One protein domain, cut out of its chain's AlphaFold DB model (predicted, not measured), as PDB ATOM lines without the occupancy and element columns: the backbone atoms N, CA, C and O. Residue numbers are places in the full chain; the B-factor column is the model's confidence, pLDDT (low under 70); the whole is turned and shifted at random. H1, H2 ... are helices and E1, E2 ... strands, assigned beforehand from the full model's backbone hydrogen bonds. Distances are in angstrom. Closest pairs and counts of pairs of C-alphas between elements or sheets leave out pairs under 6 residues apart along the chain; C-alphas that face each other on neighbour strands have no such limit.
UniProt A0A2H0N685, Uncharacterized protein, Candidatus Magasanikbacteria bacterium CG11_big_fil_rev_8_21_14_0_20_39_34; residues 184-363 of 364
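What this domain is: This is residues 184 to 363 of the 364 residues of an uncharacterized protein of Candidatus Magasanikbacteria bacterium CG11_big_fil_rev_8_21_14_0_20_39_34 (UniProt A0A2H0N685). Picture one long, strongly twisted sheet of eight strands that runs through two lobes. In one lobe its short strands E3, E2, E5 and E6 are partly covered by a small second sheet, E4 E1 E7, with E4 near E2 and E3; in the other its strands E8, E9, E10 and E11 curl round the helix H2, and the short helices H3, H4 and H5 follow beyond it. The printed part has 180 residues with five named helices and eleven named strands, in the order E1 E2 E3 E4 E5 E6 H1 E7 H2 H3 H4 H5 E8 E9 E10 E11; the class is mixed, helices and strands. The large sheet has the order E3 E2 E5 E6 E8 E9 E10 E11 and the small one E4 E1 E7, both mixed. The whole is compact, with a radius of gyration of the C-alphas of 16.7 A, and only just elongated, with spans of 52 by 34 by 26 A.

Where its parts are: Begin with the large sheet at C-alpha 314, (141.708, 203.334, 136.132), where E8 starts; it takes residues 314 to 325, spans 25.8 A and bends by 66 degrees at residue 317. Next come E9, residues 334 to 344, 27.1 A, E10, residues 347 to 356, 29.3 A, and E11, residues 359 to 362, which ends at C-alpha 362, (136.046, 187.009, 134.191). The sheet's other strands are E2, residues 204 to 207, E3, residues 210 to 213, E5, residues 230 to 234, and E6, residues 242 to 245. For the small sheet find C-alpha 184 at (148.905, 213.898, 154.772), where E1 begins, residues 184 to 192, 23.8 A; with it go E4, residues 219 to 228, 18.2 A, bending by 90 degrees at residue 224, and E7, residues 253 to 255. The helices are H1, residues 246 to 249, H2, residues 258 to 272, 20.4 A, H3, residues 276 to 281, H4, residues 285 to 290, and H5, residues 293 to 299.

How they stand to each other: Look first at E8 E9 E10 E11, a meander, each strand the antiparallel neighbour of the one before and each step a hairpin: N 339 and O 320 are 2.8 A apart, N 340 and O 351 2.8 A, and N 354 and O 361 2.8 A. E6 is parallel to E8, with N 316 and O 243 at 2.7 A. E5 and E6 form a hairpin, with N 231 and O 244 at 2.8 A. In the small sheet E4 and E1 are antiparallel, with N 222 and O 187 at 2.8 A, and E1 and E7 parallel, with N 192 and O 254 at 2.8 A. H2 is on the large sheet, which curls round it; its closest C-alphas to E11 are those of Met 260 and Trp 360, 5.9 A apart. H1 is on the opposite face, 4.9 A in height over the sheet. H2 and H3 form a helical hairpin and touch through residues 267 to 271 of H2 alone, the closest C-alphas, of Ile 267 and Ile 279, being 6.1 A apart, at a steep tilt of 38 degrees, opposite ways. H3 and H5 touch, with the C-alphas of Ile 276 and Ile 297 closest at 6.2 A. H3 and H4 are close but not clearly touching, the closest C-alphas, of Tyr 280 and Lys 288, being 7.5 A apart. In H2, H3, H4 and H5 every O i to N i+4 pair is within hydrogen-bond range; H1 is too short for such a pair.

The domain as a whole: The two C-alphas farthest apart are those of Gln 224 and Glu 294, at 52.4 A. The printed part has no cut. The links E1 to E2 and H5 to E8 are long; the second, residues 300 to 313, has no named element. The mean pLDDT of the printed part is 92.5, and it is under 70 at residue 250 and residues 310 to 311.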
ATOM      1  N   SER A 184     147.545 213.383 154.645       87.69
ATOM      2  CA  SER A 184     148.905 213.898 154.772       87.69
ATOM      3  C   SER A 184     149.644 213.113 155.850       87.69
ATOM      4  O   SER A 184     149.049 212.771 156.870       87.69
ATOM      5  N   GLY A 185     150.925 212.834 155.633       88.25
ATOM      6  CA  GLY A 185     151.753 212.053 156.547       88.25
ATOM      7  C   GLY A 185     152.625 211.030 155.830       88.25
ATOM      8  O   GLY A 185     152.820 211.094 154.615       88.25
ATOM      9  N   ASP A 186     153.170 210.102 156.609       89.19
ATOM     10  CA  ASP A 186     153.926 208.974 156.080       89.19
ATOM     11  C   ASP A 186     152.964 207.926 155.510       89.19
ATOM     12  O   ASP A 186     151.998 207.535 156.165       89.19
ATOM     13  N   ILE A 187     153.242 207.459 154.296       91.88
ATOM     14  CA  ILE A 187     152.472 206.413 153.623       91.88
ATOM     15  C   ILE A 187     153.372 205.198 153.487       91.88
ATOM     16  O   ILE A 187     154.376 205.239 152.782       91.88
ATOM     17  N   THR A 188     153.009 204.112 154.156       93.69
ATOM     18  CA  THR A 188     153.728 202.838 154.108       93.69
ATOM     19  C   THR A 188     152.811 201.739 153.613       93.69
ATOM     20  O   THR A 188     151.627 201.742 153.938       93.69
ATOM     21  N   GLY A 189     153.356 200.761 152.905       95.12
ATOM     22  CA  GLY A 189     152.596 199.575 152.550       95.12
ATOM     23  C   GLY A 189     153.446 198.460 151.974       95.12
ATOM     24  O   GLY A 189     154.671 198.551 151.901       95.12
ATOM     25  N   LEU A 190     152.753 197.395 151.596       96.00
ATOM     26  CA  LEU A 190     153.284 196.163 151.044       96.00
ATOM     27  C   LEU A 190     152.496 195.809 149.784       96.00
ATOM     28  O   LEU A 190     151.266 195.771 149.826       96.00
ATOM     29  N   ILE A 191     153.192 195.547 148.683       96.31
ATOM     30  CA  ILE A 191     152.589 195.010 147.464       96.31
ATOM     31  C   ILE A 191     152.682 193.488 147.499       96.31
ATOM     32  O   ILE A 191     153.773 192.946 147.674       96.31
ATOM     33  N   LEU A 192     151.539 192.823 147.353       96.81
ATOM     34  CA  LEU A 192     151.392 191.372 147.399       96.81
ATOM     35  C   LEU A 192     150.795 190.839 146.097       96.81
ATOM     36  O   LEU A 192     149.897 191.465 145.535       96.81
ATOM     37  N   ASP A 193     151.231 189.658 145.677       96.81
ATOM     38  CA  ASP A 193     150.557 188.880 144.646       96.81
ATOM     39  C   ASP A 193     149.156 188.474 145.131       96.81
ATOM     40  O   ASP A 193     148.980 188.060 146.280       96.81
ATOM     41  N   SER A 194     148.136 188.633 144.281       94.88
ATOM     42  CA  SER A 194     146.738 188.369 144.652       94.88
ATOM     43  C   SER A 194     146.402 186.881 144.801       94.88
ATOM     44  O   SER A 194     145.372 186.567 145.400       94.88
ATOM     45  N   VAL A 195     147.241 185.979 144.287       94.75
ATOM     46  CA  VAL A 195     147.074 184.522 144.380       94.75
ATOM     47  C   VAL A 195     148.001 183.961 145.445       94.75
ATOM     48  O   VAL A 195     147.551 183.332 146.403       94.75
ATOM     49  N   GLU A 196     149.300 184.198 145.287       95.44
ATOM     50  CA  GLU A 196     150.332 183.582 146.118       95.44
ATOM     51  C   GLU A 196     150.470 184.262 147.481       95.44
ATOM     52  O   GLU A 196     151.045 183.686 148.406       95.44
ATOM     53  N   MET A 197     149.946 185.486 147.624       95.38
ATOM     54  CA  MET A 197     150.113 186.318 148.818       95.38
ATOM     55  C   MET A 197     151.588 186.586 149.157       95.38
ATOM     56  O   MET A 197     151.940 186.838 150.315       95.38
ATOM     57  N   THR A 198     152.454 186.540 148.147       97.12
ATOM     58  CA  THR A 198     153.895 186.780 148.240       97.12
ATOM     59  C   THR A 198     154.218 188.235 147.890       97.12
ATOM     60  O   THR A 198     153.495 188.853 147.109       97.12
ATOM     61  N   PRO A 199     155.267 188.847 148.470       97.62
ATOM     62  CA  PRO A 199     155.653 190.204 148.102       97.62
ATOM     63  C   PRO A 199     156.094 190.327 146.641       97.62
ATOM     64  O   PRO A 199     156.840 189.483 146.151       97.62
ATOM     65  N   VAL A 200     155.689 191.412 145.974       97.06
ATOM     66  CA  VAL A 200     156.047 191.659 144.568       97.06
ATOM     67  C   VAL A 200     157.211 192.645 144.462       97.06
ATOM     68  O   VAL A 200     157.113 193.811 144.860       97.06
ATOM     69  N   GLU A 201     158.318 192.174 143.895       96.81
ATOM     70  CA  GLU A 201     159.502 192.978 143.587       96.81
ATOM     71  C   GLU A 201     159.359 193.720 142.253       96.81
ATOM     72  O   GLU A 201     158.747 193.234 141.306       96.81
ATOM     73  N   GLY A 202     159.997 194.888 142.151       96.12
ATOM     74  CA  GLY A 202     160.210 195.573 140.881       96.12
ATOM     75  C   GLY A 202     159.037 196.419 140.393       96.12
ATOM     76  O   GLY A 202     159.109 196.910 139.268       96.12
ATOM     77  N   VAL A 203     158.020 196.625 141.229       96.94
ATOM     78  CA  VAL A 203     156.844 197.445 140.927       96.94
ATOM     79  C   VAL A 203     157.181 198.912 141.172       96.94
ATOM     80  O   VAL A 203     157.641 199.273 142.259       96.94
ATOM     81  N   ASP A 204     156.937 199.775 140.187       97.75
ATOM     82  CA  ASP A 204     157.127 201.215 140.345       97.75
ATOM     83  C   ASP A 204     155.866 201.824 140.979       97.75
ATOM     84  O   ASP A 204     154.763 201.766 140.430       97.75
ATOM     85  N   VAL A 205     156.027 202.415 142.159       97.00
ATOM     86  CA  VAL A 205     154.960 202.993 142.979       97.00
ATOM     87  C   VAL A 205     155.215 204.481 143.118       97.00
ATOM     88  O   VAL A 205     156.326 204.884 143.453       97.00
ATOM     89  N   SER A 206     154.205 205.323 142.916       96.31
ATOM     90  CA  SER A 206     154.363 206.764 143.088       96.31
ATOM     91  C   SER A 206     153.204 207.434 143.819       96.31
ATOM     92  O   SER A 206     152.039 207.050 143.712       96.31
ATOM     93  N   VAL A 207     153.547 208.483 144.563       93.81
ATOM     94  CA  VAL A 207     152.629 209.382 145.259       93.81
ATOM     95  C   VAL A 207     152.949 210.800 144.802       93.81
ATOM     96  O   VAL A 207     153.998 211.357 145.130       93.81
ATOM     97  N   GLY A 208     152.056 211.383 143.998       89.88
ATOM     98  CA  GLY A 208     152.355 212.627 143.288       89.88
ATOM     99  C   GLY A 208     153.545 212.438 142.341       89.88
ATOM    100  O   GLY A 208     153.524 211.546 141.495       89.88
ATOM    101  N   GLU A 209     154.574 213.265 142.507       90.19
ATOM    102  CA  GLU A 209     155.806 213.239 141.702       90.19
ATOM    103  C   GLU A 209     156.882 212.295 142.262       90.19
ATOM    104  O   GLU A 209     157.861 211.996 141.582       90.19
ATOM    105  N   ILE A 210     156.716 211.810 143.497       93.00
ATOM    106  CA  ILE A 210     157.706 210.957 144.156       93.00
ATOM    107  C   ILE A 210     157.409 209.506 143.791       93.00
ATOM    108  O   ILE A 210     156.348 208.989 144.138       93.00
ATOM    109  N   GLY A 211     158.350 208.855 143.108       95.38
ATOM    110  CA  GLY A 211     158.291 207.440 142.751       95.38
ATOM    111  C   GLY A 211     159.383 206.627 143.441       95.38
ATOM    112  O   GLY A 211     160.497 207.113 143.628       95.38
ATOM    113  N   ILE A 212     159.064 205.388 143.803       96.62
ATOM    114  CA  ILE A 212     160.005 204.383 144.298       96.62
ATOM    115  C   ILE A 212     159.710 203.042 143.629       96.62
ATOM    116  O   ILE A 212     158.573 202.770 143.254       96.62
ATOM    117  N   ARG A 213     160.725 202.191 143.511       97.31
ATOM    118  CA  ARG A 213     160.579 200.823 143.010       97.31
ATOM    119  C   ARG A 213     160.637 199.846 144.177       97.31
ATOM    120  O   ARG A 213     161.536 199.967 145.010       97.31
ATOM    121  N   THR A 214     159.696 198.908 144.264       97.00
ATOM    122  CA  THR A 214     159.700 197.907 145.341       97.00
ATOM    123  C   THR A 214     160.899 196.967 145.204       97.00
ATOM    124  O   THR A 214     161.259 196.553 144.103       97.00
ATOM    125  N   GLY A 215     161.534 196.634 146.328       95.19
ATOM    126  CA  GLY A 215     162.542 195.568 146.393       95.19
ATOM    127  C   GLY A 215     161.911 194.200 146.669       95.19
ATOM    128  O   GLY A 215     160.690 194.066 146.680       95.19
ATOM    129  N   GLN A 216     162.739 193.204 146.992       96.38
ATOM    130  CA  GLN A 216     162.318 191.826 147.314       96.38
ATOM    131  C   GLN A 216     161.260 191.710 148.419       96.38
ATOM    132  O   GLN A 216     160.491 190.756 148.452       96.38
ATOM    133  N   SER A 217     161.210 192.668 149.349       96.25
ATOM    134  CA  SER A 217     160.208 192.669 150.415       96.25
ATOM    135  C   SER A 217     158.843 193.188 149.969       96.25
ATOM    136  O   SER A 217     157.933 193.183 150.790       96.25
ATOM    137  N   GLY A 218     158.697 193.700 148.739       96.75
ATOM    138  CA  GLY A 218     157.476 194.342 148.233       96.75
ATOM    139  C   GLY A 218     157.070 195.620 148.980       96.75
ATOM    140  O   GLY A 218     155.988 196.157 148.748       96.75
ATOM    141  N   GLN A 219     157.892 196.098 149.918       96.62
ATOM    142  CA  GLN A 219     157.557 197.230 150.778       96.62
ATOM    143  C   GLN A 219     157.808 198.564 150.081       96.62
ATOM    144  O   GLN A 219     158.759 198.723 149.315       96.62
ATOM    145  N   PHE A 220     156.988 199.551 150.430       95.88
ATOM    146  CA  PHE A 220     157.154 200.932 150.008       95.88
ATOM    147  C   PHE A 220     156.916 201.893 151.176       95.88
ATOM    148  O   PHE A 220     156.127 201.619 152.087       95.88
ATOM    149  N   ARG A 221     157.603 203.040 151.154       95.06
ATOM    150  CA  ARG A 221     157.422 204.120 152.128       95.06
ATOM    151  C   ARG A 221     157.636 205.480 151.476       95.06
ATOM    152  O   ARG A 221     158.687 205.730 150.896       95.06
ATOM    153  N   PHE A 222     156.675 206.372 151.666       93.44
ATOM    154  CA  PHE A 222     156.762 207.787 151.334       93.44
ATOM    155  C   PHE A 222     156.689 208.593 152.627       93.44
ATOM    156  O   PHE A 222     155.820 208.346 153.459       93.44
ATOM    157  N   MET A 223     157.613 209.532 152.816       90.31
ATOM    158  CA  MET A 223     157.645 210.380 154.008       90.31
ATOM    159  C   MET A 223     156.995 211.730 153.727       90.31
ATOM    160  O   MET A 223     157.181 212.290 152.647       90.31
ATOM    161  N   GLN A 224     156.278 212.266 154.720       84.94
ATOM    162  CA  GLN A 224     155.747 213.639 154.700       84.94
ATOM    163  C   GLN A 224     154.934 213.996 153.440       84.94
ATOM    164  O   GLN A 224     154.956 215.137 152.969       84.94
ATOM    165  N   SER A 225     154.203 213.033 152.878       85.19
ATOM    166  CA  SER A 225     153.378 213.282 151.700       85.19
ATOM    167  C   SER A 225     152.212 214.205 152.064       85.19
ATOM    168  O   SER A 225     151.642 214.097 153.151       85.19
ATOM    169  N   LYS A 226     151.860 215.140 151.178       86.50
ATOM    170  CA  LYS A 226     150.781 216.115 151.396       86.50
ATOM    171  C   LYS A 226     149.686 215.923 150.355       86.50
ATOM    172  O   LYS A 226     149.997 215.799 149.175       86.50
ATOM    173  N   ASN A 227     148.428 215.968 150.791       85.12
ATOM    174  CA  ASN A 227     147.240 215.897 149.930       85.12
ATOM    175  C   ASN A 227     147.232 214.683 148.985       85.12
ATOM    176  O   ASN A 227     146.992 214.805 147.783       85.12
ATOM    177  N   VAL A 228     147.519 213.500 149.524       85.50
ATOM    178  CA  VAL A 228     147.591 212.279 148.723       85.50
ATOM    179  C   VAL A 228     146.198 211.725 148.475       85.50
ATOM    180  O   VAL A 228     145.513 211.296 149.402       85.50
ATOM    181  N   ASN A 229     145.811 211.701 147.201       86.56
ATOM    182  CA  ASN A 229     144.525 211.165 146.741       86.56
ATOM    183  C   ASN A 229     144.579 209.659 146.445       86.56
ATOM    184  O   ASN A 229     143.545 208.998 146.346       86.56
ATOM    185  N   GLY A 230     145.782 209.109 146.285       92.62
ATOM    186  CA  GLY A 230     145.987 207.710 145.957       92.62
ATOM    187  C   GLY A 230     147.439 207.387 145.638       92.62
ATOM    188  O   GLY A 230     148.303 208.265 145.637       92.62
ATOM    189  N   ILE A 231     147.674 206.115 145.352       95.00
ATOM    190  CA  ILE A 231     148.970 205.553 144.988       95.00
ATOM    191  C   ILE A 231     148.896 205.123 143.528       95.00
ATOM    192  O   ILE A 231     148.012 204.361 143.145       95.00
ATOM    193  N   LYS A 232     149.807 205.620 142.701       96.19
ATOM    194  CA  LYS A 232     149.959 205.179 141.317       96.19
ATOM    195  C   LYS A 232     150.891 203.974 141.294       96.19
ATOM    196  O   LYS A 232     151.954 204.012 141.904       96.19
ATOM    197  N   VAL A 233     150.502 202.935 140.577       95.75
ATOM    198  CA  VAL A 233     151.292 201.732 140.335       95.75
ATOM    199  C   VAL A 233     151.520 201.612 138.836       95.75
ATOM    200  O   VAL A 233     150.587 201.714 138.036       95.75
ATOM    201  N   THR A 234     152.776 201.438 138.452       94.31
ATOM    202  CA  THR A 234     153.221 201.285 137.070       94.31
ATOM    203  C   THR A 234     154.161 200.105 136.953       94.31
ATOM    204  O   THR A 234     154.982 199.865 137.834       94.31
ATOM    205  N   GLN A 235     154.060 199.399 135.834       93.00
ATOM    206  CA  GLN A 235     155.004 198.361 135.460       93.00
ATOM    207  C   GLN A 235     155.052 198.253 133.937       93.00
ATOM    208  O   GLN A 235     154.112 198.664 133.258       93.00
ATOM    209  N   SER A 236     156.161 197.749 133.396       88.06
ATOM    210  CA  SER A 236     156.401 197.682 131.949       88.06
ATOM    211  C   SER A 236     155.419 196.786 131.190       88.06
ATOM    212  O   SER A 236     155.289 196.928 129.979       88.06
ATOM    213  N   ASP A 237     154.773 195.855 131.884       87.81
ATOM    214  CA  ASP A 237     153.782 194.921 131.346       87.81
ATOM    215  C   ASP A 237     152.340 195.449 131.430       87.81
ATOM    216  O   ASP A 237     151.444 194.870 130.818       87.81
ATOM    217  N   LEU A 238     152.099 196.561 132.135       88.75
ATOM    218  CA  LEU A 238     150.781 197.178 132.188       88.75
ATOM    219  C   LEU A 238     150.593 198.150 131.017       88.75
ATOM    220  O   LEU A 238     151.430 199.035 130.814       88.75
ATOM    221  N   PRO A 239     149.462 198.082 130.291       87.38
ATOM    222  CA  PRO A 239     149.174 199.027 129.215       87.38
ATOM    223  C   PRO A 239     148.971 200.452 129.744       87.38
ATOM    224  O   PRO A 239     149.244 201.421 129.037       87.38
ATOM    225  N   THR A 240     148.486 200.592 130.983       89.62
ATOM    226  CA  THR A 240     148.234 201.885 131.622       89.62
ATOM    227  C   THR A 240     148.550 201.836 133.120       89.62
ATOM    228  O   THR A 240     148.501 200.769 133.737       89.62
ATOM    229  N   PRO A 241     148.874 202.983 133.745       92.88
ATOM    230  CA  PRO A 241     149.041 203.052 135.191       92.88
ATOM    231  C   PRO A 241     147.746 202.746 135.949       92.88
ATOM    232  O   PRO A 241     146.682 203.280 135.630       92.88
ATOM    233  N   VAL A 242     147.871 201.986 137.031       94.69
ATOM    234  CA  VAL A 242     146.779 201.679 137.957       94.69
ATOM    235  C   VAL A 242     146.821 202.655 139.128       94.69
ATOM    236  O   VAL A 242     147.879 202.871 139.712       94.69
ATOM    237  N   TYR A 243     145.692 203.250 139.507       95.19
ATOM    238  CA  TYR A 243     145.635 204.168 140.647       95.19
ATOM    239  C   TYR A 243     144.838 203.555 141.788       95.19
ATOM    240  O   TYR A 243     143.638 203.366 141.675       95.19
ATOM    241  N   TYR A 244     145.470 203.301 142.918       95.44
ATOM    242  CA  TYR A 244     144.809 202.856 144.136       95.44
ATOM    243  C   TYR A 244     144.306 204.073 144.904       95.44
ATOM    244  O   TYR A 244     145.079 204.979 145.220       95.44
ATOM    245  N   ALA A 245     143.008 204.126 145.184       92.31
ATOM    246  CA  ALA A 245     142.431 205.165 146.018       92.31
ATOM    247  C   ALA A 245     143.012 205.075 147.433       92.31
ATOM    248  O   ALA A 245     143.277 203.994 147.945       92.31
ATOM    249  N   ILE A 246     143.209 206.208 148.103       85.75
ATOM    250  CA  ILE A 246     143.930 206.214 149.383       85.75
ATOM    251  C   ILE A 246     143.263 205.366 150.483       85.75
ATOM    252  O   ILE A 246     143.928 204.820 151.360       85.75
ATOM    253  N   ASN A 247     141.942 205.192 150.412       81.94
ATOM    254  CA  ASN A 247     141.189 204.320 151.308       81.94
ATOM    255  C   ASN A 247     141.432 202.821 151.061       81.94
ATOM    256  O   ASN A 247     141.152 202.029 151.960       81.94
ATOM    257  N   SER A 248     141.973 202.433 149.903       77.31
ATOM    258  CA  SER A 248     142.371 201.055 149.598       77.31
ATOM    259  C   SER A 248     143.639 200.637 150.346       77.31
ATOM    260  O   SER A 248     143.929 199.453 150.443       77.31
ATOM    261  N   VAL A 249     144.407 201.601 150.861       73.75
ATOM    262  CA  VAL A 249     145.695 201.383 151.540       73.75
ATOM    263  C   VAL A 249     145.504 201.138 153.044       73.75
ATOM    264  O   VAL A 249     146.478 201.006 153.774       73.75
ATOM    265  N   LYS A 250     144.259 201.079 153.544       66.12
ATOM    266  CA  LYS A 250     143.958 201.037 154.989       66.12
ATOM    267  C   LYS A 250     144.625 199.884 155.743       66.12
ATOM    268  O   LYS A 250     144.998 200.076 156.895       66.12
ATOM    269  N   ASP A 251     144.833 198.744 155.090       77.56
ATOM    270  CA  ASP A 251     145.489 197.581 155.698       77.56
ATOM    271  C   ASP A 251     146.993 197.509 155.389       77.56
ATOM    272  O   ASP A 251     147.630 196.479 155.609       77.56
ATOM    273  N   ASN A 252     147.574 198.590 154.847       87.56
ATOM    274  CA  ASN A 252     148.956 198.660 154.364       87.56
ATOM    275  C   ASN A 252     149.299 197.559 153.343       87.56
ATOM    276  O   ASN A 252     150.461 197.176 153.210       87.56
ATOM    277  N   ARG A 253     148.300 197.032 152.627       93.44
ATOM    278  CA  ARG A 253     148.449 195.971 151.626       93.44
ATOM    279  C   ARG A 253     147.798 196.398 150.322       93.44
ATOM    280  O   ARG A 253     146.647 196.821 150.322       93.44
ATOM    281  N   LEU A 254     148.532 196.262 149.227       95.12
ATOM    282  CA  LEU A 254     148.038 196.446 147.870       95.12
ATOM    283  C   LEU A 254     148.223 195.135 147.119       95.12
ATOM    284  O   LEU A 254     149.322 194.594 147.094       95.12
ATOM    285  N   TYR A 255     147.158 194.633 146.507       95.69
ATOM    286  CA  TYR A 255     147.241 193.429 145.688       95.69
ATOM    287  C   TYR A 255     147.590 193.794 144.253       95.69
ATOM    288  O   TYR A 255     146.959 194.682 143.677       95.69
ATOM    289  N   TYR A 256     148.567 193.107 143.680       95.50
ATOM    290  CA  TYR A 256     149.025 193.304 142.317       95.50
ATOM    291  C   TYR A 256     149.433 191.969 141.702       95.50
ATOM    292  O   TYR A 256     150.255 191.254 142.256       95.50
ATOM    293  N   ASN A 257     148.888 191.667 140.529       96.31
ATOM    294  CA  ASN A 257     149.315 190.561 139.684       96.31
ATOM    295  C   ASN A 257     149.161 191.033 138.233       96.31
ATOM    296  O   ASN A 257     148.105 191.551 137.862       96.31
ATOM    297  N   SER A 258     150.217 190.930 137.425       94.31
ATOM    298  CA  SER A 258     150.207 191.519 136.083       94.31
ATOM    299  C   SER A 258     149.247 190.804 135.135       94.31
ATOM    300  O   SER A 258     148.538 191.468 134.383       94.31
ATOM    301  N   ALA A 259     149.138 189.476 135.228       95.69
ATOM    302  CA  ALA A 259     148.187 188.698 134.438       95.69
ATOM    303  C   ALA A 259     146.730 189.034 134.809       95.69
ATOM    304  O   ALA A 259     145.905 189.226 133.920       95.69
ATOM    305  N   MET A 260     146.438 189.209 136.103       97.06
ATOM    306  CA  MET A 260     145.125 189.658 136.586       97.06
ATOM    307  C   MET A 260     144.750 191.016 135.989       97.06
ATOM    308  O   MET A 260     143.629 191.213 135.525       97.06
ATOM    309  N   PHE A 261     145.688 191.969 136.006       96.25
ATOM    310  CA  PHE A 261     145.447 193.292 135.440       96.25
ATOM    311  C   PHE A 261     145.358 193.277 133.922       96.25
ATOM    312  O   PHE A 261     144.557 194.028 133.377       96.25
ATOM    313  N   SER A 262     146.130 192.431 133.246       94.62
ATOM    314  CA  SER A 262     146.018 192.240 131.801       94.62
ATOM    315  C   SER A 262     144.615 191.769 131.421       94.62
ATOM    316  O   SER A 262     144.010 192.353 130.524       94.62
ATOM    317  N   GLU A 263     144.076 190.776 132.133       96.50
ATOM    318  CA  GLU A 263     142.714 190.285 131.905       96.50
ATOM    319  C   GLU A 263     141.676 191.368 132.211       96.50
ATOM    320  O   GLU A 263     140.823 191.676 131.383       96.50
ATOM    321  N   LEU A 264     141.799 192.050 133.355       96.50
ATOM    322  CA  LEU A 264     140.908 193.161 133.683       96.50
ATOM    323  C   LEU A 264     140.933 194.246 132.596       96.50
ATOM    324  O   LEU A 264     139.881 194.691 132.149       96.50
ATOM    325  N   PHE A 265     142.113 194.668 132.143       95.38
ATOM    326  CA  PHE A 265     142.239 195.669 131.087       95.38
ATOM    327  C   PHE A 265     141.660 195.195 129.758       95.38
ATOM    328  O   PHE A 265     141.082 196.012 129.042       95.38
ATOM    329  N   HIS A 266     141.772 193.904 129.439       95.25
ATOM    330  CA  HIS A 266     141.118 193.328 128.272       95.25
ATOM    331  C   HIS A 266     139.594 193.492 128.356       95.25
ATOM    332  O   HIS A 266     138.988 194.046 127.435       95.25
ATOM    333  N   ILE A 267     138.987 193.119 129.488       96.44
ATOM    334  CA  ILE A 267     137.545 193.285 129.721       96.44
ATOM    335  C   ILE A 267     137.133 194.760 129.641       96.44
ATOM    336  O   ILE A 267     136.153 195.086 128.972       96.44
ATOM    337  N   LEU A 268     137.895 195.668 130.257       95.19
ATOM    338  CA  LEU A 268     137.597 197.103 130.232       95.19
ATOM    339  C   LEU A 268     137.741 197.722 128.830       95.19
ATOM    340  O   LEU A 268     136.961 198.606 128.471       95.19
ATOM    341  N   ASP A 269     138.695 197.262 128.013       94.69
ATOM    342  CA  ASP A 269     138.824 197.689 126.613       94.69
ATOM    343  C   ASP A 269     137.617 197.219 125.788       94.69
ATOM    344  O   ASP A 269     137.000 198.030 125.089       94.69
ATOM    345  N   LEU A 270     137.204 195.953 125.927       95.88
ATOM    346  CA  LEU A 270     135.997 195.431 125.278       95.88
ATOM    347  C   LEU A 270     134.737 196.192 125.712       95.88
ATOM    348  O   LEU A 270     133.911 196.562 124.871       95.88
ATOM    349  N   GLU A 271     134.614 196.479 127.007       95.12
ATOM    350  CA  GLU A 271     133.524 197.259 127.590       95.12
ATOM    351  C   GLU A 271     133.477 198.675 127.003       95.12
ATOM    352  O   GLU A 271     132.433 199.116 126.514       95.12
ATOM    353  N   SER A 272     134.623 199.358 126.943       94.31
ATOM    354  CA  SER A 272     134.731 200.706 126.378       94.31
ATOM    355  C   SER A 272     134.279 200.760 124.914       94.31
ATOM    356  O   SER A 272     133.599 201.702 124.497       94.31
ATOM    357  N   ARG A 273     134.567 199.707 124.139       94.88
ATOM    358  CA  ARG A 273     134.174 199.562 122.728       94.88
ATOM    359  C   ARG A 273     132.739 199.080 122.544       94.88
ATOM    360  O   ARG A 273     132.261 199.067 121.409       94.88
ATOM    361  N   GLN A 274     132.043 198.757 123.635       94.56
ATOM    362  CA  GLN A 274     130.692 198.195 123.651       94.56
ATOM    363  C   GLN A 274     130.617 196.812 122.980       94.56
ATOM    364  O   GLN A 274     129.599 196.438 122.401       94.56
ATOM    365  N   PHE A 275     131.697 196.028 123.054       96.69
ATOM    366  CA  PHE A 275     131.766 194.661 122.527       96.69
ATOM    367  C   PHE A 275     131.334 193.636 123.580       96.69
ATOM    368  O   PHE A 275     132.057 192.696 123.896       96.69
ATOM    369  N   ILE A 276     130.118 193.802 124.106       96.19
ATOM    370  CA  ILE A 276     129.601 193.011 125.236       96.19
ATOM    371  C   ILE A 276     129.548 191.507 124.924       96.19
ATOM    372  O   ILE A 276     129.836 190.686 125.788       96.19
ATOM    373  N   GLY A 277     129.271 191.130 123.672       96.94
ATOM    374  CA  GLY A 277     129.324 189.725 123.255       96.94
ATOM    375  C   GLY A 277     130.724 189.111 123.363       96.94
ATOM    376  O   GLY A 277     130.847 187.955 123.728       96.94
ATOM    377  N   GLN A 278     131.791 189.882 123.130       97.31
ATOM    378  CA  GLN A 278     133.162 189.383 123.308       97.31
ATOM    379  C   GLN A 278     133.543 189.282 124.788       97.31
ATOM    380  O   GLN A 278     134.323 188.410 125.155       97.31
ATOM    381  N   ILE A 279     132.969 190.126 125.652       97.00
ATOM    382  CA  ILE A 279     133.117 189.976 127.109       97.00
ATOM    383  C   ILE A 279     132.520 188.638 127.549       97.00
ATOM    384  O   ILE A 279     133.144 187.931 128.332       97.00
ATOM    385  N   TYR A 280     131.356 188.266 127.003       97.12
ATOM    386  CA  TYR A 280     130.731 186.973 127.283       97.12
ATOM    387  C   TYR A 280     131.629 185.789 126.902       97.12
ATOM    388  O   TYR A 280     131.739 184.842 127.673       97.12
ATOM    389  N   GLU A 281     132.312 185.844 125.755       96.88
ATOM    390  CA  GLU A 281     133.227 184.770 125.334       96.88
ATOM    391  C   GLU A 281     134.407 184.571 126.303       96.88
ATOM    392  O   GLU A 281     134.870 183.442 126.476       96.88
ATOM    393  N   ASN A 282     134.843 185.641 126.977       95.50
ATOM    394  CA  ASN A 282     135.907 185.622 127.990       95.50
ATOM    395  C   ASN A 282     135.409 185.269 129.405       95.50
ATOM    396  O   ASN A 282     136.197 185.241 130.353       95.50
ATOM    397  N   LEU A 283     134.110 185.001 129.580       95.81
ATOM    398  CA  LEU A 283     133.605 184.525 130.862       95.81
ATOM    399  C   LEU A 283     134.122 183.120 131.162       95.81
ATOM    400  O   LEU A 283     134.302 182.287 130.266       95.81
ATOM    401  N   ASP A 284     134.269 182.857 132.454       96.00
ATOM    402  CA  ASP A 284     134.501 181.529 132.999       96.00
ATOM    403  C   ASP A 284     133.468 180.515 132.461       96.00
ATOM    404  O   ASP A 284     132.272 180.807 132.332       96.00
ATOM    405  N   ASP A 285     133.919 179.306 132.124       94.88
ATOM    406  CA  ASP A 285     133.069 178.279 131.510       94.88
ATOM    407  C   ASP A 285     131.892 177.879 132.408       94.88
ATOM    408  O   ASP A 285     130.793 177.609 131.912       94.88
ATOM    409  N   HIS A 286     132.073 177.905 133.732       94.19
ATOM    410  CA  HIS A 286     130.990 177.639 134.672       94.19
ATOM    411  C   HIS A 286     129.932 178.745 134.652       94.19
ATOM    412  O   HIS A 286     128.740 178.459 134.765       94.19
ATOM    413  N   VAL A 287     130.346 179.996 134.442       93.94
ATOM    414  CA  VAL A 287     129.433 181.136 134.293       93.94
ATOM    415  C   VAL A 287     128.648 181.029 132.986       93.94
ATOM    416  O   VAL A 287     127.420 181.144 133.004       93.94
ATOM    417  N   LYS A 288     129.321 180.731 131.866       94.56
ATOM    418  CA  LYS A 288     128.673 180.538 130.551       94.56
ATOM    419  C   LYS A 288     127.688 179.367 130.545       94.56
ATOM    420  O   LYS A 288     126.694 179.398 129.823       94.56
ATOM    421  N   ALA A 289     127.931 178.337 131.357       95.00
ATOM    422  CA  ALA A 289     127.006 177.217 131.508       95.00
ATOM    423  C   ALA A 289     125.701 177.602 132.235       95.00
ATOM    424  O   ALA A 289     124.662 176.985 131.990       95.00
ATOM    425  N   GLU A 290     125.736 178.603 133.122       93.50
ATOM    426  CA  GLU A 290     124.578 179.037 133.917       93.50
ATOM    427  C   GLU A 290     123.829 180.236 133.306       93.50
ATOM    428  O   GLU A 290     122.629 180.394 133.550       93.50
ATOM    429  N   LYS A 291     124.499 181.076 132.507       92.12
ATOM    430  CA  LYS A 291     123.951 182.333 131.979       92.12
ATOM    431  C   LYS A 291     124.063 182.381 130.465       92.12
ATOM    432  O   LYS A 291     125.150 182.247 129.928       92.12
ATOM    433  N   LYS A 292     122.941 182.607 129.779       95.06
ATOM    434  CA  LYS A 292     122.913 182.726 128.314       95.06
ATOM    435  C   LYS A 292     123.462 184.073 127.854       95.06
ATOM    436  O   LYS A 292     123.354 185.069 128.572       95.06
ATOM    437  N   LEU A 293     123.967 184.109 126.622       95.38
ATOM    438  CA  LEU A 293     124.489 185.320 125.986       95.38
ATOM    439  C   LEU A 293     123.457 186.457 125.965       95.38
ATOM    440  O   LEU A 293     123.794 187.592 126.290       95.38
ATOM    441  N   GLU A 294     122.203 186.170 125.614       94.38
ATOM    442  CA  GLU A 294     121.153 187.190 125.530       94.38
ATOM    443  C   GLU A 294     120.857 187.810 126.900       94.38
ATOM    444  O   GLU A 294     120.803 189.035 127.029       94.38
ATOM    445  N   ASP A 295     120.741 186.965 127.930       92.38
ATOM    446  CA  ASP A 295     120.508 187.393 129.313       92.38
ATOM    447  C   ASP A 295     121.702 188.200 129.846       92.38
ATOM    448  O   ASP A 295     121.532 189.168 130.591       92.38
ATOM    449  N   PHE A 296     122.923 187.826 129.445       93.62
ATOM    450  CA  PHE A 296     124.134 188.574 129.760       93.62
ATOM    451  C   PHE A 296     124.126 189.958 129.121       93.62
ATOM    452  O   PHE A 296     124.235 190.940 129.847       93.62
ATOM    453  N   ILE A 297     123.936 190.052 127.802       93.69
ATOM    454  CA  ILE A 297     123.919 191.335 127.086       93.69
ATOM    455  C   ILE A 297     122.833 192.258 127.647       93.69
ATOM    456  O   ILE A 297     123.089 193.443 127.846       93.69
ATOM    457  N   GLN A 298     121.638 191.733 127.931       91.75
ATOM    458  CA  GLN A 298     120.529 192.536 128.451       91.75
ATOM    459  C   GLN A 298     120.786 193.062 129.872       91.75
ATOM    460  O   GLN A 298     120.303 194.138 130.220       91.75
ATOM    461  N   GLY A 299     121.511 192.304 130.698       90.00
ATOM    462  CA  GLY A 299     121.811 192.668 132.085       90.00
ATOM    463  C   GLY A 299     123.138 193.402 132.288       90.00
ATOM    464  O   GLY A 299     123.441 193.772 133.423       90.00
ATOM    465  N   TYR A 300     123.948 193.569 131.243       92.06
ATOM    466  CA  TYR A 300     125.283 194.145 131.358       92.06
ATOM    467  C   TYR A 300     125.247 195.672 131.254       92.06
ATOM    468  O   TYR A 300     124.855 196.231 130.230       92.06
ATOM    469  N   GLU A 301     125.713 196.353 132.299       90.31
ATOM    470  CA  GLU A 301     125.775 197.815 132.350       90.31
ATOM    471  C   GLU A 301     127.231 198.293 132.304       90.31
ATOM    472  O   GLU A 301     127.934 198.175 133.308       90.31
ATOM    473  N   PRO A 302     127.709 198.836 131.170       91.50
ATOM    474  CA  PRO A 302     129.080 199.312 131.064       91.50
ATOM    475  C   PRO A 302     129.306 200.536 131.966       91.50
ATOM    476  O   PRO A 302     128.613 201.549 131.868       91.50
ATOM    477  N   LEU A 303     130.331 200.466 132.811       91.44
ATOM    478  CA  LEU A 303     130.928 201.599 133.509       91.44
ATOM    479  C   LEU A 303     131.785 202.439 132.545       91.44
ATOM    480  O   LEU A 303     131.822 203.669 132.651       91.44
ATOM    481  N   PHE A 304     132.489 201.795 131.610       90.94
ATOM    482  CA  PHE A 304     133.413 202.418 130.663       90.94
ATOM    483  C   PHE A 304     132.791 202.650 129.281       90.94
ATOM    484  O   PHE A 304     132.129 201.787 128.715       90.94
ATOM    485  N   GLY A 305     133.008 203.845 128.729       90.06
ATOM    486  CA  GLY A 305     132.612 204.232 127.381       90.06
ATOM    487  C   GLY A 305     133.829 204.415 126.471       90.06
ATOM    488  O   GLY A 305     134.979 204.322 126.899       90.06
ATOM    489  N   LYS A 306     133.571 204.709 125.192       88.88
ATOM    490  CA  LYS A 306     134.583 204.717 124.116       88.88
ATOM    491  C   LYS A 306     135.754 205.680 124.326       88.88
ATOM    492  O   LYS A 306     136.793 205.507 123.704       88.88
ATOM    493  N   THR A 307     135.581 206.713 125.145       86.25
ATOM    494  CA  THR A 307     136.610 207.728 125.418       86.25
ATOM    495  C   THR A 307     137.485 207.386 126.618       86.25
ATOM    496  O   THR A 307     138.458 208.089 126.876       86.25
ATOM    497  N   ASP A 308     137.143 206.344 127.377       84.38
ATOM    498  CA  ASP A 308     137.786 206.063 128.658       84.38
ATOM    499  C   ASP A 308     138.955 205.084 128.560       84.38
ATOM    500  O   ASP A 308     139.778 205.041 129.465       84.38
ATOM    501  N   PHE A 309     139.067 204.305 127.486       80.19
ATOM    502  CA  PHE A 309     140.169 203.360 127.282       80.19
ATOM    503  C   PHE A 309     140.738 203.488 125.862       80.19
ATOM    504  O   PHE A 309     139.990 203.801 124.937       80.19
ATOM    505  N   PRO A 310     142.059 203.297 125.665       68.94
ATOM    506  CA  PRO A 310     143.087 202.951 126.657       68.94
ATOM    507  C   PRO A 310     143.694 204.153 127.401       68.94
ATOM    508  O   PRO A 310     144.628 203.988 128.170       68.94
ATOM    509  N   VAL A 311     143.229 205.378 127.162       64.81
ATOM    510  CA  VAL A 311     143.909 206.588 127.669       64.81
ATOM    511  C   VAL A 311     143.451 206.980 129.081       64.81
ATOM    512  O   VAL A 311     144.121 207.758 129.762       64.81
ATOM    513  N   GLY A 312     142.311 206.466 129.546       74.88
ATOM    514  CA  GLY A 312     141.723 206.889 130.809       74.88
ATOM    515  C   GLY A 312     142.393 206.308 132.049       74.88
ATOM    516  O   GLY A 312     143.108 205.308 132.044       74.88
ATOM    517  N   LYS A 313     142.135 206.994 133.160       86.12
ATOM    518  CA  LYS A 313     142.650 206.660 134.482       86.12
ATOM    519  C   LYS A 313     141.797 205.563 135.121       86.12
ATOM    520  O   LYS A 313     140.668 205.833 135.530       86.12
ATOM    521  N   MET A 314     142.351 204.367 135.314       91.81
ATOM    522  CA  MET A 314     141.708 203.334 136.132       91.81
ATOM    523  C   MET A 314     142.000 203.577 137.616       91.81
ATOM    524  O   MET A 314     143.159 203.545 138.035       91.81
ATOM    525  N   THR A 315     140.954 203.820 138.414       94.19
ATOM    526  CA  THR A 315     141.085 204.020 139.867       94.19
ATOM    527  C   THR A 315     140.448 202.865 140.635       94.19
ATOM    528  O   THR A 315     139.246 202.649 140.547       94.19
ATOM    529  N   ILE A 316     141.238 202.134 141.411       95.38
ATOM    530  CA  ILE A 316     140.826 201.000 142.234       95.38
ATOM    531  C   ILE A 316     140.470 201.484 143.635       95.38
ATOM    532  O   ILE A 316     141.294 202.080 144.323       95.38
ATOM    533  N   GLN A 317     139.251 201.196 144.081       94.38
ATOM    534  CA  GLN A 317     138.811 201.442 145.453       94.38
ATOM    535  C   GLN A 317     139.317 200.380 146.421       94.38
ATOM    536  O   GLN A 317     139.713 200.700 147.537       94.38
ATOM    537  N   SER A 318     139.219 199.112 146.034       94.00
ATOM    538  CA  SER A 318     139.684 197.987 146.835       94.00
ATOM    539  C   SER A 318     139.852 196.749 145.966       94.00
ATOM    540  O   SER A 318     139.203 196.606 144.927       94.00
ATOM    541  N   ILE A 319     140.726 195.861 146.427       95.50
ATOM    542  CA  ILE A 319     140.877 194.506 145.913       95.50
ATOM    543  C   ILE A 319     140.733 193.572 147.109       95.50
ATOM    544  O   ILE A 319     141.399 193.762 148.126       95.50
ATOM    545  N   GLU A 320     139.845 192.594 146.996       94.62
ATOM    546  CA  GLU A 320     139.588 191.585 148.019       94.62
ATOM    547  C   GLU A 320     139.793 190.198 147.408       94.62
ATOM    548  O   GLU A 320     139.138 189.840 146.430       94.62
ATOM    549  N   THR A 321     140.671 189.397 148.005       94.06
ATOM    550  CA  THR A 321     140.837 187.977 147.672       94.06
ATOM    551  C   THR A 321     139.801 187.158 148.442       94.06
ATOM    552  O   THR A 321     139.722 187.227 149.672       94.06
ATOM    553  N   LEU A 322     138.988 186.392 147.732       94.62
ATOM    554  CA  LEU A 322     137.831 185.668 148.233       94.62
ATOM    555  C   LEU A 322     138.013 184.181 147.925       94.62
ATOM    556  O   LEU A 322     137.705 183.716 146.833       94.62
ATOM    557  N   ASN A 323     138.482 183.423 148.911       91.81
ATOM    558  CA  ASN A 323     138.674 181.988 148.734       91.81
ATOM    559  C   ASN A 323     137.358 181.236 148.918       91.81
ATOM    560  O   ASN A 323     136.621 181.500 149.875       91.81
ATOM    561  N   ARG A 324     137.099 180.268 148.033       92.06
ATOM    562  CA  ARG A 324     135.955 179.350 148.112       92.06
ATOM    563  C   ARG A 324     134.624 180.092 148.295       92.06
ATOM    564  O   ARG A 324     133.911 179.903 149.286       92.06
ATOM    565  N   LYS A 325     134.290 180.970 147.347       93.81
ATOM    566  CA  LYS A 325     133.109 181.843 147.424       93.81
ATOM    567  C   LYS A 325     132.225 181.726 146.188       93.81
ATOM    568  O   LYS A 325     132.701 181.540 145.075       93.81
ATOM    569  N   ARG A 326     130.912 181.849 146.395       90.94
ATOM    570  CA  ARG A 326     129.937 181.979 145.306       90.94
ATOM    571  C   ARG A 326     129.753 183.444 144.948       90.94
ATOM    572  O   ARG A 326     129.586 184.278 145.845       90.94
ATOM    573  N   VAL A 327     129.740 183.739 143.655       88.69
ATOM    574  CA  VAL A 327     129.305 185.040 143.144       88.69
ATOM    575  C   VAL A 327     127.779 185.059 143.093       88.69
ATOM    576  O   VAL A 327     127.134 184.050 142.804       88.69
ATOM    577  N   LEU A 328     127.181 186.194 143.458       83.44
ATOM    578  CA  LEU A 328     125.730 186.329 143.500       83.44
ATOM    579  C   LEU A 328     125.148 186.118 142.095       83.44
ATOM    580  O   LEU A 328     125.452 186.877 141.185       83.44
ATOM    581  N   GLY A 329     124.267 185.130 141.954       84.00
ATOM    582  CA  GLY A 329     123.659 184.777 140.667       84.00
ATOM    583  C   GLY A 329     124.173 183.467 140.074       84.00
ATOM    584  O   GLY A 329     123.525 182.954 139.170       84.00
ATOM    585  N   TYR A 330     125.238 182.889 140.637       87.44
ATOM    586  CA  TYR A 330     125.831 181.635 140.172       87.44
ATOM    587  C   TYR A 330     125.858 180.581 141.284       87.44
ATOM    588  O   TYR A 330     126.012 180.892 142.472       87.44
ATOM    589  N   ASN A 331     125.686 179.314 140.913       89.69
ATOM    590  CA  ASN A 331     125.716 178.189 141.850       89.69
ATOM    591  C   ASN A 331     127.118 177.604 142.025       89.69
ATOM    592  O   ASN A 331     127.368 176.922 143.027       89.69
ATOM    593  N   HIS A 332     128.017 177.891 141.086       92.50
ATOM    594  CA  HIS A 332     129.416 177.503 141.144       92.50
ATOM    595  C   HIS A 332     130.177 178.158 142.315       92.50
ATOM    596  O   HIS A 332     129.898 179.283 142.738       92.50
ATOM    597  N   LEU A 333     131.135 177.412 142.869       94.38
ATOM    598  CA  LEU A 333     131.981 177.821 143.983       94.38
ATOM    599  C   LEU A 333     133.400 178.033 143.459       94.38
ATOM    600  O   LEU A 333     134.059 177.058 143.127       94.38
ATOM    601  N   PHE A 334     133.850 179.282 143.422       94.88
ATOM    602  CA  PHE A 334     135.172 179.634 142.912       94.88
ATOM    603  C   PHE A 334     136.210 179.528 144.024       94.88
ATOM    604  O   PHE A 334     136.006 180.081 145.112       94.88
ATOM    605  N   ASP A 335     137.311 178.829 143.761       93.19
ATOM    606  CA  ASP A 335     138.351 178.581 144.760       93.19
ATOM    607  C   ASP A 335     139.253 179.800 144.975       93.19
ATOM    608  O   ASP A 335     139.537 180.130 146.130       93.19
ATOM    609  N   HIS A 336     139.599 180.525 143.905       95.19
ATOM    610  CA  HIS A 336     140.473 181.702 143.937       95.19
ATOM    611  C   HIS A 336     139.827 182.894 143.230       95.19
ATOM    612  O   HIS A 336     140.181 183.265 142.113       95.19
ATOM    613  N   LEU A 337     138.861 183.518 143.899       96.56
ATOM    614  CA  LEU A 337     138.148 184.665 143.356       96.56
ATOM    615  C   LEU A 337     138.782 185.971 143.841       96.56
ATOM    616  O   LEU A 337     139.027 186.147 145.031       96.56
ATOM    617  N   VAL A 338     138.970 186.938 142.955       97.00
ATOM    618  CA  VAL A 338     139.377 188.301 143.297       97.00
ATOM    619  C   VAL A 338     138.262 189.264 142.933       97.00
ATOM    620  O   VAL A 338     137.800 189.323 141.796       97.00
ATOM    621  N   LYS A 339     137.828 190.039 143.924       96.31
ATOM    622  CA  LYS A 339     136.853 191.114 143.770       96.31
ATOM    623  C   LYS A 339     137.585 192.444 143.671       96.31
ATOM    624  O   LYS A 339     138.280 192.832 144.607       96.31
ATOM    625  N   ILE A 340     137.377 193.163 142.576       96.50
ATOM    626  CA  ILE A 340     137.994 194.460 142.298       96.50
ATOM    627  C   ILE A 340     136.894 195.510 142.195       96.50
ATOM    628  O   ILE A 340     136.025 195.429 141.332       96.50
ATOM    629  N   ASN A 341     136.925 196.513 143.068       95.56
ATOM    630  CA  ASN A 341     136.014 197.652 142.995       95.56
ATOM    631  C   ASN A 341     136.709 198.807 142.271       95.56
ATOM    632  O   ASN A 341     137.735 199.298 142.745       95.56
ATOM    633  N   ILE A 342     136.155 199.253 141.144       95.19
ATOM    634  CA  ILE A 342     136.716 200.322 140.308       95.19
ATOM    635  C   ILE A 342     135.828 201.557 140.387       95.19
ATOM    636  O   ILE A 342     134.608 201.458 140.270       95.19
ATOM    637  N   ILE A 343     136.454 202.719 140.568       92.56
ATOM    638  CA  ILE A 343     135.806 204.027 140.662       92.56
ATOM    639  C   ILE A 343     135.892 204.741 139.320       92.56
ATOM    640  O   ILE A 343     136.981 204.908 138.763       92.56
ATOM    641  N   LYS A 344     134.758 205.272 138.868       91.06
ATOM    642  CA  LYS A 344     134.685 206.198 137.741       91.06
ATOM    643  C   LYS A 344     133.512 207.160 137.908       91.06
ATOM    644  O   LYS A 344     132.403 206.722 138.172       91.06
ATOM    645  N   ASN A 345     133.737 208.464 137.729       88.56
ATOM    646  CA  ASN A 345     132.692 209.503 137.796       88.56
ATOM    647  C   ASN A 345     131.794 209.399 139.045       88.56
ATOM    648  O   ASN A 345     130.579 209.540 138.954       88.56
ATOM    649  N   SER A 346     132.396 209.123 140.207       85.62
ATOM    650  CA  SER A 346     131.694 208.904 141.485       85.62
ATOM    651  C   SER A 346     130.820 207.644 141.554       85.62
ATOM    652  O   SER A 346     130.059 207.479 142.504       85.62
ATOM    653  N   PHE A 347     130.961 206.729 140.603       88.25
ATOM    654  CA  PHE A 347     130.351 205.408 140.617       88.25
ATOM    655  C   PHE A 347     131.394 204.345 140.925       88.25
ATOM    656  O   PHE A 347     132.543 204.452 140.493       88.25
ATOM    657  N   VAL A 348     130.986 203.316 141.663       90.88
ATOM    658  CA  VAL A 348     131.788 202.112 141.887       90.88
ATOM    659  C   VAL A 348     131.140 200.955 141.149       90.88
ATOM    660  O   VAL A 348     129.948 200.725 141.339       90.88
ATOM    661  N   ARG A 349     131.923 200.204 140.368       93.25
ATOM    662  CA  ARG A 349     131.519 198.891 139.845       93.25
ATOM    663  C   ARG A 349     132.450 197.809 140.366       93.25
ATOM    664  O   ARG A 349     133.661 198.012 140.470       93.25
ATOM    665  N   THR A 350     131.868 196.663 140.686       95.00
ATOM    666  CA  THR A 350     132.595 195.471 141.109       95.00
ATOM    667  C   THR A 350     132.865 194.566 139.913       95.00
ATOM    668  O   THR A 350     131.955 194.273 139.148       95.00
ATOM    669  N   TYR A 351     134.102 194.099 139.794       96.12
ATOM    670  CA  TYR A 351     134.539 193.090 138.839       96.12
ATOM    671  C   TYR A 351     135.022 191.874 139.619       96.12
ATOM    672  O   TYR A 351     135.697 192.015 140.640       96.12
ATOM    673  N   TYR A 352     134.669 190.688 139.140       97.00
ATOM    674  CA  TYR A 352     135.115 189.425 139.705       97.00
ATOM    675  C   TYR A 352     136.001 188.716 138.690       97.00
ATOM    676  O   TYR A 352     135.572 188.497 137.558       97.00
ATOM    677  N   LEU A 353     137.221 188.375 139.099       97.69
ATOM    678  CA  LEU A 353     138.125 187.527 138.332       97.69
ATOM    679  C   LEU A 353     138.378 186.235 139.102       97.69
ATOM    680  O   LEU A 353     138.567 186.278 140.316       97.69
ATOM    681  N   ASN A 354     138.379 185.104 138.417       97.56
ATOM    682  CA  ASN A 354     138.744 183.808 138.971       97.56
ATOM    683  C   ASN A 354     140.141 183.430 138.482       97.56
ATOM    684  O   ASN A 354     140.457 183.652 137.317       97.56
ATOM    685  N   TYR A 355     140.971 182.882 139.366       97.38
ATOM    686  CA  TYR A 355     142.237 182.271 138.989       97.38
ATOM    687  C   TYR A 355     142.094 180.755 139.020       97.38
ATOM    688  O   TYR A 355     141.980 180.157 140.091       97.38
ATOM    689  N   ASP A 356     142.117 180.127 137.851       95.25
ATOM    690  CA  ASP A 356     142.052 178.676 137.732       95.25
ATOM    691  C   ASP A 356     143.068 178.177 136.704       95.25
ATOM    692  O   ASP A 356     143.280 178.787 135.656       95.25
ATOM    693  N   ASN A 357     143.742 177.073 137.027       94.31
ATOM    694  CA  ASN A 357     144.728 176.421 136.159       94.31
ATOM    695  C   ASN A 357     145.790 177.365 135.556       94.31
ATOM    696  O   ASN A 357     146.232 177.187 134.420       94.31
ATOM    697  N   GLY A 358     146.228 178.369 136.320       94.88
ATOM    698  CA  GLY A 358     147.247 179.317 135.869       94.88
ATOM    699  C   GLY A 358     146.717 180.488 135.039       94.88
ATOM    700  O   GLY A 358     147.519 181.292 134.566       94.88
ATOM    701  N   GLN A 359     145.401 180.592 134.850       96.12
ATOM    702  CA  GLN A 359     144.762 181.604 134.017       96.12
ATOM    703  C   GLN A 359     143.755 182.425 134.817       96.12
ATOM    704  O   GLN A 359     143.117 181.929 135.742       96.12
ATOM    705  N   TRP A 360     143.627 183.698 134.446       97.44
ATOM    706  CA  TRP A 360     142.597 184.584 134.972       97.44
ATOM    707  C   TRP A 360     141.407 184.610 134.019       97.44
ATOM    708  O   TRP A 360     141.598 184.788 132.820       97.44
ATOM    709  N   THR A 361     140.199 184.459 134.553       96.94
ATOM    710  CA  THR A 361     138.938 184.522 133.800       96.94
ATOM    711  C   THR A 361     137.959 185.481 134.468       96.94
ATOM    712  O   THR A 361     138.014 185.714 135.678       96.94
ATOM    713  N   TYR A 362     137.048 186.065 133.690       96.56
ATOM    714  CA  TYR A 362     136.046 187.009 134.191       96.56
ATOM    715  C   TYR A 362     134.743 186.310 134.626       96.56
ATOM    716  O   TYR A 362     134.346 185.310 134.031       96.56
ATOM    717  N   VAL A 363     134.063 186.823 135.666       92.06
ATOM    718  CA  VAL A 363     132.941 186.114 136.335       92.06
ATOM    719  C   VAL A 363     131.613 186.913 136.453       92.06
ATOM    720  O   VAL A 363     130.598 186.295 136.752       92.06
TER     721      VAL A 363